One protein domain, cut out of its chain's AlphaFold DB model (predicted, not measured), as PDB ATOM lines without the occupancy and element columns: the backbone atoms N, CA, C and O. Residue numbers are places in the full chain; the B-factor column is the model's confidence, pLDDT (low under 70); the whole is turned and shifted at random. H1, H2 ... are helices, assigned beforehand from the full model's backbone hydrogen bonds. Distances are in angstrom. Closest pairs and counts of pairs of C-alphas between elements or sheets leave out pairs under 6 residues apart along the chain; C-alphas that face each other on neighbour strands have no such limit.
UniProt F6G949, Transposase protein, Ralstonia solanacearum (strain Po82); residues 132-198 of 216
ATOM      1  N   THR A 132       9.458  -1.784 -23.592       76.81
ATOM      2  CA  THR A 132       8.066  -1.801 -24.069       76.81
ATOM      3  C   THR A 132       7.731  -3.016 -24.935       76.81
ATOM      4  O   THR A 132       6.573  -3.240 -25.301       76.81
ATOM      5  N   ARG A 133       8.729  -3.824 -25.311       80.12
ATOM      6  CA  ARG A 133       8.512  -4.977 -26.180       80.12
ATOM      7  C   ARG A 133       7.965  -6.152 -25.380       80.12
ATOM      8  O   ARG A 133       8.650  -6.748 -24.564       80.12
ATOM      9  N   SER A 134       6.789  -6.627 -25.777       83.69
ATOM     10  CA  SER A 134       6.143  -7.809 -25.185       83.69
ATOM     11  C   SER A 134       6.843  -9.151 -25.452       83.69
ATOM     12  O   SER A 134       6.274 -10.193 -25.145       83.69
ATOM     13  N   ARG A 135       8.031  -9.191 -26.077       85.81
ATOM     14  CA  ARG A 135       8.725 -10.438 -26.444       85.81
ATOM     15  C   ARG A 135      10.232 -10.333 -26.252       85.81
ATOM     16  O   ARG A 135      10.877  -9.515 -26.906       85.81
ATOM     17  N   VAL A 136      10.787 -11.270 -25.485       86.69
ATOM     18  CA  VAL A 136      12.233 -11.421 -25.271       86.69
ATOM     19  C   VAL A 136      12.807 -12.422 -26.265       86.69
ATOM     20  O   VAL A 136      12.303 -13.539 -26.380       86.69
ATOM     21  N   LEU A 137      13.868 -12.041 -26.981       88.62
ATOM     22  CA  LEU A 137      14.586 -12.915 -27.911       88.62
ATOM     23  C   LEU A 137      15.952 -13.273 -27.324       88.62
ATOM     24  O   LEU A 137      16.809 -12.404 -27.216       88.62
ATOM     25  N   ALA A 138      16.166 -14.545 -26.984       87.38
ATOM     26  CA  ALA A 138      17.396 -14.993 -26.325       87.38
ATOM     27  C   ALA A 138      17.930 -16.317 -26.891       87.38
ATOM     28  O   ALA A 138      17.250 -17.022 -27.646       87.38
ATOM     29  N   ASP A 139      19.173 -16.642 -26.534       87.88
ATOM     30  CA  ASP A 139      19.863 -17.853 -26.985       87.88
ATOM     31  C   ASP A 139      19.367 -19.141 -26.310       87.88
ATOM     32  O   ASP A 139      18.711 -19.107 -25.273       87.88
ATOM     33  N   ARG A 140      19.757 -20.294 -26.872       86.56
ATOM     34  CA  ARG A 140      19.573 -21.629 -26.288       86.56
ATOM     35  C   ARG A 140      20.208 -21.767 -24.909       86.56
ATOM     36  O   ARG A 140      19.713 -22.563 -24.115       86.56
ATOM     37  N   GLY A 141      21.253 -20.991 -24.610       85.00
ATOM     38  CA  GLY A 141      21.840 -20.915 -23.267       85.00
ATOM     39  C   GLY A 141      20.839 -20.513 -22.175       85.00
ATOM     40  O   GLY A 141      20.974 -20.956 -21.040       85.00
ATOM     41  N   TYR A 142      19.786 -19.767 -22.528       87.56
ATOM     42  CA  TYR A 142      18.742 -19.332 -21.597       87.56
ATOM     43  C   TYR A 142      17.549 -20.299 -21.507       87.56
ATOM     44  O   TYR A 142      16.606 -20.010 -20.772       87.56
ATOM     45  N   ASP A 143      17.544 -21.432 -22.225       89.12
ATOM     46  CA  ASP A 143      16.423 -22.389 -22.220       89.12
ATOM     47  C   ASP A 143      16.402 -23.254 -20.951       89.12
ATOM     48  O   ASP A 143      16.706 -24.454 -20.964       89.12
ATOM     49  N   SER A 144      16.038 -22.625 -19.837       87.88
ATOM     50  CA  SER A 144      15.789 -23.252 -18.539       87.88
ATOM     51  C   SER A 144      14.318 -23.089 -18.142       87.88
ATOM     52  O   SER A 144      13.629 -22.194 -18.629       87.88
ATOM     53  N   GLY A 145      13.819 -23.967 -17.265       86.69
ATOM     54  CA  GLY A 145      12.473 -23.825 -16.697       86.69
ATOM     55  C   GLY A 145      12.326 -22.527 -15.900       86.69
ATOM     56  O   GLY A 145      11.392 -21.777 -16.138       86.69
ATOM     57  N   ALA A 146      13.315 -22.206 -15.059       86.94
ATOM     58  CA  ALA A 146      13.339 -20.970 -14.277       86.94
ATOM     59  C   ALA A 146      13.213 -19.712 -15.154       86.94
ATOM     60  O   ALA A 146      12.395 -18.847 -14.874       86.94
ATOM     61  N   ASN A 147      13.940 -19.638 -16.274       87.06
ATOM     62  CA  ASN A 147      13.844 -18.491 -17.179       87.06
ATOM     63  C   ASN A 147      12.497 -18.421 -17.913       87.06
ATOM     64  O   ASN A 147      12.106 -17.345 -18.352       87.06
ATOM     65  N   ARG A 148      11.779 -19.542 -18.075       88.06
ATOM     66  CA  ARG A 148      10.411 -19.514 -18.613       88.06
ATOM     67  C   ARG A 148       9.430 -18.953 -17.592       88.06
ATOM     68  O   ARG A 148       8.627 -18.118 -17.980       88.06
ATOM     69  N   ASN A 149       9.568 -19.335 -16.323       88.69
ATOM     70  CA  ASN A 149       8.750 -18.788 -15.241       88.69
ATOM     71  C   ASN A 149       8.947 -17.273 -15.118       88.69
ATOM     72  O   ASN A 149       7.968 -16.545 -15.107       88.69
ATOM     73  N   VAL A 150      10.194 -16.789 -15.177       86.75
ATOM     74  CA  VAL A 150      10.490 -15.342 -15.207       86.75
ATOM     75  C   VAL A 150       9.751 -14.649 -16.359       86.75
ATOM     76  O   VAL A 150       9.153 -13.595 -16.182       86.75
ATOM     77  N   LEU A 151       9.735 -15.232 -17.562       88.12
ATOM     78  CA  LEU A 151       8.985 -14.633 -18.670       88.12
ATOM     79  C   LEU A 151       7.474 -14.597 -18.407       88.12
ATOM     80  O   LEU A 151       6.826 -13.631 -18.796       88.12
ATOM     81  N   GLU A 152       6.917 -15.621 -17.768       87.38
ATOM     82  CA  GLU A 152       5.494 -15.678 -17.421       87.38
ATOM     83  C   GLU A 152       5.130 -14.660 -16.329       87.38
ATOM     84  O   GLU A 152       4.161 -13.920 -16.504       87.38
ATOM     85  N   GLU A 153       5.948 -14.558 -15.277       87.12
ATOM     86  CA  GLU A 153       5.822 -13.583 -14.182       87.12
ATOM     87  C   GLU A 153       5.848 -12.138 -14.697       87.12
ATOM     88  O   GLU A 153       5.060 -11.305 -14.260       87.12
ATOM     89  N   HIS A 154       6.702 -11.850 -15.680       84.00
ATOM     90  CA  HIS A 154       6.794 -10.530 -16.306       84.00
ATOM     91  C   HIS A 154       5.824 -10.331 -17.491       84.00
ATOM     92  O   HIS A 154       5.907  -9.320 -18.190       84.00
ATOM     93  N   HIS A 155       4.919 -11.281 -17.758       87.25
ATOM     94  CA  HIS A 155       3.975 -11.252 -18.889       87.25
ATOM     95  C   HIS A 155       4.641 -11.089 -20.276       87.25
ATOM     96  O   HIS A 155       4.070 -10.535 -21.222       87.25
ATOM     97  N   LEU A 156       5.859 -11.610 -20.424       87.50
ATOM     98  CA  LEU A 156       6.664 -11.548 -21.638       87.50
ATOM     99  C   LEU A 156       6.464 -12.799 -22.503       87.50
ATOM    100  O   LEU A 156       6.558 -13.946 -22.066       87.50
ATOM    101  N   LYS A 157       6.264 -12.601 -23.807       87.25
ATOM    102  CA  LYS A 157       6.134 -13.697 -24.775       87.25
ATOM    103  C   LYS A 157       7.456 -14.449 -24.922       87.25
ATOM    104  O   LYS A 157       8.511 -13.868 -25.184       87.25
ATOM    105  N   GLY A 158       7.363 -15.779 -24.912       84.75
ATOM    106  CA  GLY A 158       8.496 -16.676 -25.123       84.75
ATOM    107  C   GLY A 158       9.195 -16.495 -26.480       84.75
ATOM    108  O   GLY A 158       8.636 -16.773 -27.552       84.75
ATOM    109  N   GLY A 159      10.465 -16.098 -26.443       88.94
ATOM    110  CA  GLY A 159      11.352 -16.028 -27.610       88.94
ATOM    111  C   GLY A 159      12.776 -16.524 -27.342       88.94
ATOM    112  O   GLY A 159      13.683 -16.237 -28.116       88.94
ATOM    113  N   ILE A 160      12.968 -17.328 -26.296       90.69
ATOM    114  CA  ILE A 160      14.216 -18.059 -26.052       90.69
ATOM    115  C   ILE A 160      14.335 -19.208 -27.062       90.69
ATOM    116  O   ILE A 160      13.397 -20.005 -27.223       90.69
ATOM    117  N   ALA A 161      15.451 -19.304 -27.785       92.31
ATOM    118  CA  ALA A 161      15.721 -20.445 -28.657       92.31
ATOM    119  C   ALA A 161      15.748 -21.740 -27.827       92.31
ATOM    120  O   ALA A 161      16.296 -21.770 -26.738       92.31
ATOM    121  N   ARG A 162      15.118 -22.815 -28.311       92.69
ATOM    122  CA  ARG A 162      14.958 -24.051 -27.523       92.69
ATOM    123  C   ARG A 162      16.077 -25.043 -27.803       92.69
ATOM    124  O   ARG A 162      16.523 -25.158 -28.951       92.69
ATOM    125  N   ARG A 163      16.502 -25.778 -26.782       90.19
ATOM    126  CA  ARG A 163      17.400 -26.922 -26.918       90.19
ATOM    127  C   ARG A 163      16.643 -28.098 -27.525       90.19
ATOM    128  O   ARG A 163      15.452 -28.292 -27.294       90.19
ATOM    129  N   THR A 164      17.352 -28.866 -28.335       89.94
ATOM    130  CA  THR A 164      16.868 -30.175 -28.763       89.94
ATOM    131  C   THR A 164      16.971 -31.136 -27.587       89.94
ATOM    132  O   THR A 164      17.847 -30.975 -26.737       89.94
ATOM    133  N   LEU A 165      16.085 -32.132 -27.529       85.38
ATOM    134  CA  LEU A 165      16.235 -33.209 -26.558       85.38
ATOM    135  C   LEU A 165      17.563 -33.940 -26.805       85.38
ATOM    136  O   LEU A 165      17.936 -34.165 -27.958       85.38
ATOM    137  N   ALA A 166      18.257 -34.305 -25.728       83.50
ATOM    138  CA  ALA A 166      19.504 -35.053 -25.815       83.50
ATOM    139  C   ALA A 166      19.309 -36.342 -26.634       83.50
ATOM    140  O   ALA A 166      18.312 -37.046 -26.468       83.50
ATOM    141  N   GLY A 167      20.240 -36.612 -27.552       83.75
ATOM    142  CA  GLY A 167      20.207 -37.796 -28.416       83.75
ATOM    143  C   GLY A 167      19.162 -37.767 -29.537       83.75
ATOM    144  O   GLY A 167      18.967 -38.785 -30.194       83.75
ATOM    145  N   LYS A 168      18.479 -36.638 -29.778       86.38
ATOM    146  CA  LYS A 168      17.527 -36.498 -30.890       86.38
ATOM    147  C   LYS A 168      17.946 -35.399 -31.851       86.38
ATOM    148  O   LYS A 168      18.414 -34.340 -31.439       86.38
ATOM    149  N   GLU A 169      17.677 -35.621 -33.132       86.31
ATOM    150  CA  GLU A 169      17.780 -34.574 -34.141       86.31
ATOM    151  C   GLU A 169      16.651 -33.541 -33.975       86.31
ATOM    152  O   GLU A 169      15.510 -33.894 -33.652       86.31
ATOM    153  N   PRO A 170      16.913 -32.240 -34.202       86.12
ATOM    154  CA  PRO A 170      15.877 -31.232 -34.081       86.12
ATOM    155  C   PRO A 170      14.881 -31.349 -35.238       86.12
ATOM    156  O   PRO A 170      15.254 -31.260 -36.409       86.12
ATOM    157  N   GLY A 171      13.593 -31.471 -34.908       92.88
ATOM    158  CA  GLY A 171      12.521 -31.471 -35.904       92.88
ATOM    159  C   GLY A 171      12.435 -30.154 -36.688       92.88
ATOM    160  O   GLY A 171      12.834 -29.090 -36.200       92.88
ATOM    161  N   ALA A 172      11.860 -30.203 -37.894       94.00
ATOM    162  CA  ALA A 172      11.778 -29.059 -38.812       94.00
ATOM    163  C   ALA A 172      11.141 -27.809 -38.172       94.00
ATOM    164  O   ALA A 172      11.657 -26.701 -38.320       94.00
ATOM    165  N   ARG A 173      10.080 -27.985 -37.372       94.38
ATOM    166  CA  ARG A 173       9.410 -26.889 -36.648       94.38
ATOM    167  C   ARG A 173      10.329 -26.202 -35.633       94.38
ATOM    168  O   ARG A 173      10.319 -24.977 -35.522       94.38
ATOM    169  N   LEU A 174      11.143 -26.977 -34.911       93.06
ATOM    170  CA  LEU A 174      12.105 -26.449 -33.940       93.06
ATOM    171  C   LEU A 174      13.239 -25.700 -34.650       93.06
ATOM    172  O   LEU A 174      13.575 -24.584 -34.244       93.06
ATOM    173  N   LYS A 175      13.767 -26.264 -35.747       93.62
ATOM    174  CA  LYS A 175      14.775 -25.607 -36.598       93.62
ATOM    175  C   LYS A 175      14.254 -24.278 -37.148       93.62
ATOM    176  O   LYS A 175      14.926 -23.262 -36.999       93.62
ATOM    177  N   ALA A 176      13.043 -24.254 -37.706       94.94
ATOM    178  CA  ALA A 176      12.429 -23.044 -38.253       94.94
ATOM    179  C   ALA A 176      12.226 -21.956 -37.184       94.94
ATOM    180  O   ALA A 176      12.612 -20.804 -37.393       94.94
ATOM    181  N   ARG A 177      11.697 -22.328 -36.010       93.69
ATOM    182  CA  ARG A 177      11.526 -21.409 -34.875       93.69
ATOM    183  C   ARG A 177      12.860 -20.820 -34.416       93.69
ATOM    184  O   ARG A 177      12.974 -19.602 -34.293       93.69
ATOM    185  N   ASN A 178      13.856 -21.667 -34.151       93.69
ATOM    186  CA  ASN A 178      15.162 -21.204 -33.684       93.69
ATOM    187  C   ASN A 178      15.857 -20.351 -34.754       93.69
ATOM    188  O   ASN A 178      16.412 -19.313 -34.416       93.69
ATOM    189  N   ARG A 179      15.738 -20.706 -36.041       93.06
ATOM    190  CA  ARG A 179      16.251 -19.897 -37.156       93.06
ATOM    191  C   ARG A 179      15.613 -18.510 -37.204       93.06
ATOM    192  O   ARG A 179      16.321 -17.540 -37.448       93.06
ATOM    193  N   ALA A 180      14.305 -18.396 -36.970       91.44
ATOM    194  CA  ALA A 180      13.630 -17.100 -36.915       91.44
ATOM    195  C   ALA A 180      14.159 -16.231 -35.760       91.44
ATOM    196  O   ALA A 180      14.514 -15.078 -35.988       91.44
ATOM    197  N   ILE A 181      14.289 -16.806 -34.559       89.94
ATOM    198  CA  ILE A 181      14.832 -16.111 -33.378       89.94
ATOM    199  C   ILE A 181      16.278 -15.665 -33.624       89.94
ATOM    200  O   ILE A 181      16.599 -14.494 -33.431       89.94
ATOM    201  N   SER A 182      17.141 -16.570 -34.096       89.12
ATOM    202  CA  SER A 182      18.547 -16.266 -34.382       89.12
ATOM    203  C   SER A 182      18.703 -15.214 -35.476       89.12
ATOM    204  O   SER A 182      19.554 -14.344 -35.345       89.12
ATOM    205  N   ARG A 183      17.867 -15.234 -36.524       89.75
ATOM    206  CA  ARG A 183      17.900 -14.212 -37.581       89.75
ATOM    207  C   ARG A 183      17.603 -12.821 -37.024       89.75
ATOM    208  O   ARG A 183      18.331 -11.882 -37.320       89.75
ATOM    209  N   THR A 184      16.550 -12.691 -36.218       85.44
ATOM    210  CA  THR A 184      16.195 -11.401 -35.614       85.44
ATOM    211  C   THR A 184      17.274 -10.922 -34.645       85.44
ATOM    212  O   THR A 184      17.581  -9.735 -34.631       85.44
ATOM    213  N   ARG A 185      17.890 -11.830 -33.878       86.56
ATOM    214  CA  ARG A 185      18.999 -11.490 -32.975       86.56
ATOM    215  C   ARG A 185      20.259 -11.059 -33.712       86.56
ATOM    216  O   ARG A 185      20.829 -10.046 -33.342       86.56
ATOM    217  N   ALA A 186      20.648 -11.766 -34.770       80.38
ATOM    218  CA  ALA A 186      21.854 -11.453 -35.535       80.38
ATOM    219  C   ALA A 186      21.818 -10.036 -36.124       80.38
ATOM    220  O   ALA A 186      22.842  -9.364 -36.162       80.38
ATOM    221  N   TRP A 187      20.641  -9.554 -36.535       72.38
ATOM    222  CA  TRP A 187      20.485  -8.176 -37.005       72.38
ATOM    223  C   TRP A 187      20.772  -7.151 -35.899       72.38
ATOM    224  O   TRP A 187      21.475  -6.173 -36.120       72.38
ATOM    225  N   VAL A 188      20.276  -7.417 -34.690       67.69
ATOM    226  CA  VAL A 188      20.476  -6.566 -33.512       67.69
ATOM    227  C   VAL A 188      21.935  -6.623 -33.044       67.69
ATOM    228  O   VAL A 188      22.579  -5.594 -32.864       67.69
ATOM    229  N   GLU A 189      22.489  -7.826 -32.913       65.25
ATOM    230  CA  GLU A 189      23.873  -8.060 -32.496       65.25
ATOM    231  C   GLU A 189      24.887  -7.504 -33.498       65.25
ATOM    232  O   GLU A 189      25.927  -7.026 -33.072       65.25
ATOM    233  N   HIS A 190      24.595  -7.489 -34.803       57.06
ATOM    234  CA  HIS A 190      25.474  -6.875 -35.803       57.06
ATOM    235  C   HIS A 190      25.618  -5.360 -35.594       57.06
ATOM    236  O   HIS A 190      26.733  -4.836 -35.622       57.06
ATOM    237  N   VAL A 191      24.509  -4.670 -35.307       57.59
ATOM    238  CA  VAL A 191      24.518  -3.235 -34.977       57.59
ATOM    239  C   VAL A 191      25.329  -2.990 -33.701       57.59
ATOM    240  O   VAL A 191      26.182  -2.106 -33.664       57.59
ATOM    241  N   PHE A 192      25.136  -3.818 -32.674       52.28
ATOM    242  CA  PHE A 192      25.857  -3.674 -31.406       52.28
ATOM    243  C   PHE A 192      27.327  -4.113 -31.459       52.28
ATOM    244  O   PHE A 192      28.163  -3.506 -30.795       52.28
ATOM    245  N   ALA A 193      27.684  -5.100 -32.278       51.69
ATOM    246  CA  ALA A 193      29.065  -5.534 -32.483       51.69
ATOM    247  C   ALA A 193      29.892  -4.475 -33.229       51.69
ATOM    248  O   ALA A 193      31.085  -4.327 -32.960       51.69
ATOM    249  N   GLY A 194      29.268  -3.706 -34.130       51.88
ATOM    250  CA  GLY A 194      29.888  -2.520 -34.725       51.88
ATOM    251  C   GLY A 194      30.147  -1.421 -33.689       51.88
ATOM    252  O   GLY A 194      31.229  -0.845 -33.654       51.88
ATOM    253  N   LEU A 195      29.196  -1.185 -32.782       51.25
ATOM    254  CA  LEU A 195      29.308  -0.170 -31.725       51.25
ATOM    255  C   LEU A 195      30.307  -0.542 -30.619       51.25
ATOM    256  O   LEU A 195      31.012   0.327 -30.104       51.25
ATOM    257  N   HIS A 196      30.413  -1.827 -30.277       49.31
ATOM    258  CA  HIS A 196      31.412  -2.327 -29.331       49.31
ATOM    259  C   HIS A 196      32.841  -2.132 -29.865       49.31
ATOM    260  O   HIS A 196      33.732  -1.745 -29.115       49.31
ATOM    261  N   GLN A 197      33.055  -2.314 -31.174       52.97
ATOM    262  CA  GLN A 197      34.345  -2.041 -31.824       52.97
ATOM    263  C   GLN A 197      34.701  -0.542 -31.884       52.97
ATOM    264  O   GLN A 197      35.863  -0.205 -32.090       52.97
ATOM    265  N   LEU A 198      33.732   0.354 -31.659       50.75
ATOM    266  CA  LEU A 198      33.899   1.814 -31.673       50.75
ATOM    267  C   LEU A 198      33.964   2.443 -30.267       50.75
ATOM    268  O   LEU A 198      33.846   3.660 -30.128       50.75
TER     269      LEU A 198
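AT A GLANCE: This is residues 132 to 198 of the 216 residues of the protein "Transposase protein" of Ralstonia solanacearum (strain Po82) (UniProt F6G949). One long helix, H2, makes the longest axis, and a small head of loops with the short helix H1 sits over one side of its first part, the loops lying between the two helices. The far part of H2, residues 186 to 197, with Leu 198 after it, stands free and sticks out as an arm. The printed part has 67 residues with two named helices, H1 then H2 along the chain, and no named strand; the class is all helix. The whole is loose, with a radius of gyration of the C-alphas of 13.7 A, and spans 42 by 30 by 16 A, only just flat.

IN THESE COORDINATES: H2 holds residues 172 to 197, 35.9 A from first to last C-alpha, from C-alpha 172 at (11.778, -29.059, -38.812) to C-alpha 197 at (34.345, -2.041, -31.824). H1 holds residues 145 to 153, 12.5 A long, and begins with C-alpha 145 at (12.473, -23.825, -16.697).

HOW THE PARTS SIT: H2 has a kink of 33 degrees near residue 188, within the stretch that stands free. H1 is apart from H2, with no C-alpha of the one within 8 A of the other. A long link of 18 residues, 154 to 171, joins H1 to H2. Every O i to N i+4 pair is within hydrogen-bond range in H1, and 21 of 22 are in H2.

THE WHOLE: The two C-alphas farthest apart are those of Gly 167 and Leu 198, at 42.0 A. Without residues 186 to 198 the body spans 34 by 23 by 16 A. Residues 132 to 144 are a second long stretch with no named element. The printed part has no cut. The mean pLDDT of the printed part is 82.4, and residues 188 to 198 are under 70.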